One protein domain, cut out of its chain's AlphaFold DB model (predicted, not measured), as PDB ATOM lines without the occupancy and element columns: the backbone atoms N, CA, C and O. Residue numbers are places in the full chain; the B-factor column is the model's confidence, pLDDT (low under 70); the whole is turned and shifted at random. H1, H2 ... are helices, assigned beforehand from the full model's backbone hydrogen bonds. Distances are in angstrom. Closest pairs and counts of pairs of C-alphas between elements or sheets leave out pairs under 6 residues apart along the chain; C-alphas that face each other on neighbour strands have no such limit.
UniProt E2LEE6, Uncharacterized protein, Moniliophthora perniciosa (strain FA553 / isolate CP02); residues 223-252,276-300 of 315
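Overview. This is residues 223 to 252 and 276 to 300 of the 315 residues of an uncharacterized protein of Moniliophthora perniciosa (strain FA553 / isolate CP02) (UniProt E2LEE6). One long straight helix, H1, makes the length of the model, and a shorter helix, H2, packs along it side by side, running back the opposite way. Past the end of H2 the backbone turns into the very short helix H3, which packs on H1 near H1's first residues, at 226 to 230. The printed part has 55 residues with three named helices in the order H1, H2, H3 and no named strand, and the class is all helix. The whole is a rod with spans of 44 by 17 by 10 A, and it is loose, with a radius of gyration of the C-alphas of 13.5 A.

Along the chain. H1, the longest helix, has 30 residues, Pro 223 to Ala 252, and measures 44.2 A from first to last C-alpha. Its C-alpha 223 is at (36.109, -14.124, 31.541) and its C-alpha 252 at (-0.904, 3.892, 15.335). H2 holds residues 276 to 293, 18 residues, and measures 26.7 A from C-alpha 276 at (-1.869, -9.393, 22.004) to C-alpha 293. H3 holds residues 295 to 298, four residues, and ends with C-alpha 298 at (26.949, -13.004, 36.213).

Arrangement. H1 touches H2, with 10 pairs of C-alphas within 8 A. Their closest C-alphas are those of Met 244 and Met 278, 6.5 A apart. The two helices run opposite ways at a shallow tilt of 21 degrees, and their centres are 10.8 A apart. H1 also touches H3, with its residues 226 to 230 alone; the closest C-alphas are those of Arg 230 and Ala 297, 6.9 A apart. H2 and H3 are close but not clearly touching, with the C-alphas of Tyr 291 and Ala 297 the closest at 6.6 A. In H1 every O i to N i+4 pair is within hydrogen-bond range, in H2 13 of 14 are, and H3 is too short for such a pair, while its one O i to N i+3 pair is within range.

Size, cuts and confidence. The two C-alphas farthest apart in the domain are those of Pro 223 and Ala 252, 44.2 A. The first and last printed C-alphas, of Pro 223 and Glu 300, are 11.2 A apart. Residues 253 to 275 are not printed, and the link from H1 to H2 runs across this cut, with C-alphas 252 and 276 14.9 A apart. The link from H2 to H3, with one residue between them, is tight. The mean pLDDT of the printed part is 85.8, and no printed residue is under 70.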
ATOM      1  N   PRO A 223      36.679 -15.472  31.453       76.88
ATOM      2  CA  PRO A 223      36.109 -14.124  31.541       76.88
ATOM      3  C   PRO A 223      35.672 -13.578  30.168       76.88
ATOM      4  O   PRO A 223      34.737 -12.784  30.093       76.88
ATOM      5  N   ALA A 224      36.273 -14.070  29.078       77.75
ATOM      6  CA  ALA A 224      35.877 -13.775  27.703       77.75
ATOM      7  C   ALA A 224      34.486 -14.323  27.317       77.75
ATOM      8  O   ALA A 224      33.738 -13.650  26.615       77.75
ATOM      9  N   MET A 225      34.074 -15.505  27.791       75.62
ATOM     10  CA  MET A 225      32.718 -16.011  27.511       75.62
ATOM     11  C   MET A 225      31.640 -15.182  28.212       75.62
ATOM     12  O   MET A 225      30.557 -14.991  27.659       75.62
ATOM     13  N   LYS A 226      31.932 -14.650  29.405       78.12
ATOM     14  CA  LYS A 226      30.990 -13.795  30.143       78.12
ATOM     15  C   LYS A 226      30.658 -12.525  29.358       78.12
ATOM     16  O   LYS A 226      29.494 -12.134  29.282       78.12
ATOM     17  N   THR A 227      31.661 -11.894  28.746       82.62
ATOM     18  CA  THR A 227      31.456 -10.676  27.948       82.62
ATOM     19  C   THR A 227      30.697 -10.963  26.655       82.62
ATOM     20  O   THR A 227      29.799 -10.197  26.309       82.62
ATOM     21  N   ILE A 228      30.985 -12.088  25.986       82.88
ATOM     22  CA  ILE A 228      30.257 -12.523  24.784       82.88
ATOM     23  C   ILE A 228      28.771 -12.743  25.099       82.88
ATOM     24  O   ILE A 228      27.926 -12.154  24.429       82.88
ATOM     25  N   ARG A 229      28.443 -13.494  26.162       77.19
ATOM     26  CA  ARG A 229      27.042 -13.750  26.557       77.19
ATOM     27  C   ARG A 229      26.283 -12.462  26.876       77.19
ATOM     28  O   ARG A 229      25.160 -12.279  26.419       77.19
ATOM     29  N   ARG A 230      26.898 -11.541  27.629       82.00
ATOM     30  CA  ARG A 230      26.279 -10.241  27.942       82.00
ATOM     31  C   ARG A 230      26.010  -9.419  26.687       82.00
ATOM     32  O   ARG A 230      24.966  -8.782  26.588       82.00
ATOM     33  N   ARG A 231      26.947  -9.433  25.735       88.94
ATOM     34  CA  ARG A 231      26.796  -8.730  24.460       88.94
ATOM     35  C   ARG A 231      25.650  -9.308  23.637       88.94
ATOM     36  O   ARG A 231      24.856  -8.540  23.107       88.94
ATOM     37  N   GLU A 232      25.564 -10.629  23.548       84.81
ATOM     38  CA  GLU A 232      24.503 -11.318  22.814       84.81
ATOM     39  C   GLU A 232      23.122 -11.015  23.406       84.81
ATOM     40  O   GLU A 232      22.210 -10.620  22.685       84.81
ATOM     41  N   LEU A 233      22.983 -11.100  24.729       83.81
ATOM     42  CA  LEU A 233      21.713 -10.830  25.399       83.81
ATOM     43  C   LEU A 233      21.298  -9.354  25.247       83.81
ATOM     44  O   LEU A 233      20.147  -9.058  24.921       83.81
ATOM     45  N   ALA A 234      22.247  -8.420  25.368       86.50
ATOM     46  CA  ALA A 234      21.998  -7.007  25.086       86.50
ATOM     47  C   ALA A 234      21.567  -6.770  23.626       86.50
ATOM     48  O   ALA A 234      20.680  -5.955  23.362       86.50
ATOM     49  N   GLN A 235      22.163  -7.500  22.680       91.25
ATOM     50  CA  GLN A 235      21.804  -7.432  21.266       91.25
ATOM     51  C   GLN A 235      20.377  -7.939  21.024       91.25
ATOM     52  O   GLN A 235      19.615  -7.268  20.326       91.25
ATOM     53  N   GLN A 236      19.990  -9.060  21.638       85.81
ATOM     54  CA  GLN A 236      18.627  -9.593  21.552       85.81
ATOM     55  C   GLN A 236      17.599  -8.618  22.137       85.81
ATOM     56  O   GLN A 236      16.624  -8.285  21.467       85.81
ATOM     57  N   MET A 237      17.856  -8.059  23.328       84.00
ATOM     58  CA  MET A 237      16.986  -7.028  23.911       84.00
ATOM     59  C   MET A 237      16.811  -5.827  22.981       84.00
ATOM     60  O   MET A 237      15.715  -5.276  22.858       84.00
ATOM     61  N   GLN A 238      17.893  -5.384  22.339       93.25
ATOM     62  CA  GLN A 238      17.830  -4.245  21.438       93.25
ATOM     63  C   GLN A 238      17.038  -4.565  20.164       93.25
ATOM     64  O   GLN A 238      16.314  -3.690  19.692       93.25
ATOM     65  N   ALA A 239      17.160  -5.779  19.621       88.38
ATOM     66  CA  ALA A 239      16.390  -6.221  18.460       88.38
ATOM     67  C   ALA A 239      14.884  -6.232  18.766       88.38
ATOM     68  O   ALA A 239      14.125  -5.545  18.087       88.38
ATOM     69  N   ILE A 240      14.484  -6.871  19.870       85.88
ATOM     70  CA  ILE A 240      13.078  -6.958  20.294       85.88
ATOM     71  C   ILE A 240      12.485  -5.559  20.532       85.88
ATOM     72  O   ILE A 240      11.368  -5.259  20.116       85.88
ATOM     73  N   ARG A 241      13.254  -4.640  21.136       89.00
ATOM     74  CA  ARG A 241      12.818  -3.244  21.327       89.00
ATOM     75  C   ARG A 241      12.569  -2.489  20.023       89.00
ATOM     76  O   ARG A 241      11.756  -1.568  20.023       89.00
ATOM     77  N   ARG A 242      13.294  -2.806  18.946       94.25
ATOM     78  CA  ARG A 242      13.051  -2.189  17.633       94.25
ATOM     79  C   ARG A 242      11.770  -2.726  17.021       94.25
ATOM     80  O   ARG A 242      10.986  -1.928  16.528       94.25
ATOM     81  N   GLU A 243      11.556  -4.034  17.104       89.44
ATOM     82  CA  GLU A 243      10.349  -4.673  16.578       89.44
ATOM     83  C   GLU A 243       9.085  -4.174  17.284       89.44
ATOM     84  O   GLU A 243       8.147  -3.772  16.607       89.44
ATOM     85  N   MET A 244       9.088  -4.044  18.617       85.44
ATOM     86  CA  MET A 244       7.947  -3.442  19.327       85.44
ATOM     87  C   MET A 244       7.660  -2.012  18.871       85.44
ATOM     88  O   MET A 244       6.504  -1.640  18.712       85.44
ATOM     89  N   ARG A 245       8.706  -1.203  18.654       91.31
ATOM     90  CA  ARG A 245       8.530   0.170  18.165       91.31
ATOM     91  C   ARG A 245       7.962   0.202  16.751       91.31
ATOM     92  O   ARG A 245       7.187   1.093  16.435       91.31
ATOM     93  N   PHE A 246       8.365  -0.744  15.909       92.69
ATOM     94  CA  PHE A 246       7.830  -0.877  14.562       92.69
ATOM     95  C   PHE A 246       6.338  -1.231  14.598       92.69
ATOM     96  O   PHE A 246       5.542  -0.523  13.990       92.69
ATOM     97  N   LEU A 247       5.963  -2.236  15.397       86.00
ATOM     98  CA  LEU A 247       4.566  -2.643  15.582       86.00
ATOM     99  C   LEU A 247       3.710  -1.526  16.194       86.00
ATOM    100  O   LEU A 247       2.552  -1.367  15.833       86.00
ATOM    101  N   GLU A 248       4.269  -0.717  17.094       87.94
ATOM    102  CA  GLU A 248       3.562   0.422  17.688       87.94
ATOM    103  C   GLU A 248       3.253   1.514  16.653       87.94
ATOM    104  O   GLU A 248       2.145   2.047  16.626       87.94
ATOM    105  N   VAL A 249       4.207   1.817  15.767       89.38
ATOM    106  CA  VAL A 249       3.995   2.763  14.660       89.38
ATOM    107  C   VAL A 249       2.981   2.212  13.660       89.38
ATOM    108  O   VAL A 249       2.132   2.962  13.187       89.38
ATOM    109  N   GLU A 250       3.031   0.914  13.367       85.38
ATOM    110  CA  GLU A 250       2.071   0.239  12.488       85.38
ATOM    111  C   GLU A 250       0.650   0.269  13.073       85.38
ATOM    112  O   GLU A 250      -0.296   0.666  12.391       85.38
ATOM    113  N   ALA A 251       0.510  -0.024  14.369       84.56
ATOM    114  CA  ALA A 251      -0.760   0.053  15.087       84.56
ATOM    115  C   ALA A 251      -1.346   1.473  15.109       84.56
ATOM    116  O   ALA A 251      -2.564   1.638  15.032       84.56
ATOM    117  N   ALA A 252      -0.491   2.493  15.253       84.69
ATOM    118  CA  ALA A 252      -0.904   3.892  15.335       84.69
ATOM    119  C   ALA A 252      -1.182   4.520  13.959       84.69
ATOM    120  O   ALA A 252      -2.055   5.377  13.843       84.69
ATOM    121  N   ASP A 276      -2.206  -8.172  21.276       93.50
ATOM    122  CA  ASP A 276      -1.869  -9.393  22.004       93.50
ATOM    123  C   ASP A 276      -0.444  -9.859  21.688       93.50
ATOM    124  O   ASP A 276       0.305 -10.180  22.613       93.50
ATOM    125  N   LEU A 277       0.000  -9.739  20.432       91.88
ATOM    126  CA  LEU A 277       1.402  -9.941  20.058       91.88
ATOM    127  C   LEU A 277       2.345  -8.994  20.819       91.88
ATOM    128  O   LEU A 277       3.351  -9.430  21.380       91.88
ATOM    129  N   MET A 278       2.020  -7.698  20.898       88.12
ATOM    130  CA  MET A 278       2.824  -6.734  21.662       88.12
ATOM    131  C   MET A 278       2.878  -7.066  23.159       88.12
ATOM    132  O   MET A 278       3.911  -6.838  23.797       88.12
ATOM    133  N   LYS A 279       1.792  -7.590  23.744       95.00
ATOM    134  CA  LYS A 279       1.791  -8.047  25.144       95.00
ATOM    135  C   LYS A 279       2.734  -9.230  25.333       95.00
ATOM    136  O   LYS A 279       3.517  -9.208  26.280       95.00
ATOM    137  N   ASP A 280       2.696 -10.207  24.431       94.00
ATOM    138  CA  ASP A 280       3.586 -11.368  24.494       94.00
ATOM    139  C   ASP A 280       5.060 -10.949  24.385       94.00
ATOM    140  O   ASP A 280       5.877 -11.293  25.241       94.00
ATOM    141  N   MET A 281       5.398 -10.078  23.429       86.25
ATOM    142  CA  MET A 281       6.762  -9.554  23.285       86.25
ATOM    143  C   MET A 281       7.250  -8.787  24.524       86.25
ATOM    144  O   MET A 281       8.427  -8.876  24.890       86.25
ATOM    145  N   ARG A 282       6.366  -8.043  25.207       90.62
ATOM    146  CA  ARG A 282       6.708  -7.384  26.480       90.62
ATOM    147  C   ARG A 282       6.974  -8.394  27.591       90.62
ATOM    148  O   ARG A 282       7.956  -8.226  28.311       90.62
ATOM    149  N   ALA A 283       6.158  -9.441  27.699       92.25
ATOM    150  CA  ALA A 283       6.367 -10.507  28.675       92.25
ATOM    151  C   ALA A 283       7.707 -11.228  28.438       92.25
ATOM    152  O   ALA A 283       8.462 -11.474  29.381       92.25
ATOM    153  N   GLN A 284       8.066 -11.477  27.173       86.62
ATOM    154  CA  GLN A 284       9.375 -12.033  26.818       86.62
ATOM    155  C   GLN A 284      10.531 -11.109  27.223       86.62
ATOM    156  O   GLN A 284      11.550 -11.585  27.721       86.62
ATOM    157  N   LEU A 285      10.389  -9.789  27.053       85.19
ATOM    158  CA  LEU A 285      11.400  -8.823  27.494       85.19
ATOM    159  C   LEU A 285      11.575  -8.804  29.008       85.19
ATOM    160  O   LEU A 285      12.707  -8.701  29.473       85.19
ATOM    161  N   GLU A 286      10.487  -8.902  29.765       90.94
ATOM    162  CA  GLU A 286      10.541  -8.965  31.225       90.94
ATOM    163  C   GLU A 286      11.261 -10.238  31.686       90.94
ATOM    164  O   GLU A 286      12.162 -10.184  32.530       90.94
ATOM    165  N   LEU A 287      10.969 -11.367  31.034       88.94
ATOM    166  CA  LEU A 287      11.685 -12.617  31.254       88.94
ATOM    167  C   LEU A 287      13.181 -12.474  30.921       88.94
ATOM    168  O   LEU A 287      14.031 -12.831  31.740       88.94
ATOM    169  N   LEU A 288      13.530 -11.892  29.769       83.38
ATOM    170  CA  LEU A 288      14.925 -11.675  29.365       83.38
ATOM    171  C   LEU A 288      15.665 -10.721  30.311       83.38
ATOM    172  O   LEU A 288      16.841 -10.921  30.626       83.38
ATOM    173  N   GLN A 289      14.969  -9.699  30.804       86.31
ATOM    174  CA  GLN A 289      15.499  -8.761  31.780       86.31
ATOM    175  C   GLN A 289      15.753  -9.455  33.122       86.31
ATOM    176  O   GLN A 289      16.789  -9.206  33.735       86.31
ATOM    177  N   SER A 290      14.890 -10.383  33.543       86.94
ATOM    178  CA  SER A 290      15.147 -11.213  34.727       86.94
ATOM    179  C   SER A 290      16.425 -12.053  34.566       86.94
ATOM    180  O   SER A 290      17.232 -12.153  35.496       86.94
ATOM    181  N   TYR A 291      16.694 -12.558  33.355       82.12
ATOM    182  CA  TYR A 291      17.903 -13.330  33.073       82.12
ATOM    183  C   TYR A 291      19.184 -12.504  33.142       82.12
ATOM    184  O   TYR A 291      20.209 -13.046  33.548       82.12
ATOM    185  N   MET A 292      19.150 -11.199  32.851       79.62
ATOM    186  CA  MET A 292      20.320 -10.324  33.031       79.62
ATOM    187  C   MET A 292      20.827 -10.283  34.475       79.62
ATOM    188  O   MET A 292      22.030 -10.130  34.705       79.62
ATOM    189  N   TYR A 293      19.922 -10.401  35.445       85.44
ATOM    190  CA  TYR A 293      20.257 -10.357  36.868       85.44
ATOM    191  C   TYR A 293      20.502 -11.744  37.469       85.44
ATOM    192  O   TYR A 293      20.972 -11.837  38.607       85.44
ATOM    193  N   SER A 294      20.243 -12.806  36.701       84.81
ATOM    194  CA  SER A 294      20.464 -14.187  37.113       84.81
ATOM    195  C   SER A 294      21.952 -14.463  37.408       84.81
ATOM    196  O   SER A 294      22.827 -13.957  36.691       84.81
ATOM    197  N   PRO A 295      22.266 -15.308  38.414       83.06
ATOM    198  CA  PRO A 295      23.626 -15.795  38.686       83.06
ATOM    199  C   PRO A 295      24.332 -16.347  37.438       83.06
ATOM    200  O   PRO A 295      25.544 -16.186  37.271       83.06
ATOM    201  N   TRP A 296      23.567 -16.909  36.499       80.81
ATOM    202  CA  TRP A 296      24.090 -17.389  35.222       80.81
ATOM    203  C   TRP A 296      24.669 -16.267  34.347       80.81
ATOM    204  O   TRP A 296      25.784 -16.381  33.834       80.81
ATOM    205  N   ALA A 297      23.972 -15.135  34.218       77.56
ATOM    206  CA  ALA A 297      24.454 -13.987  33.442       77.56
ATOM    207  C   ALA A 297      25.623 -13.252  34.126       77.56
ATOM    208  O   ALA A 297      26.434 -12.578  33.474       77.56
ATOM    209  N   LYS A 298      25.757 -13.409  35.448       80.00
ATOM    210  CA  LYS A 298      26.949 -13.004  36.213       80.00
ATOM    211  C   LYS A 298      28.115 -13.991  36.046       80.00
ATOM    212  O   LYS A 298      29.265 -13.658  36.345       80.00
ATOM    213  N   GLY A 299      27.845 -15.171  35.488       76.25
ATOM    214  CA  GLY A 299      28.805 -16.261  35.367       76.25
ATOM    215  C   GLY A 299      29.241 -16.789  36.730       76.25
ATOM    216  O   GLY A 299      30.408 -17.136  36.899       76.25
ATOM    217  N   GLU A 300      28.338 -16.738  37.709       83.25
ATOM    218  CA  GLU A 300      28.458 -17.440  38.991       83.25
ATOM    219  C   GLU A 300      28.017 -18.902  38.831       83.25
ATOM    220  O   GLU A 300      28.531 -19.780  39.517       83.25
TER     221      GLU A 300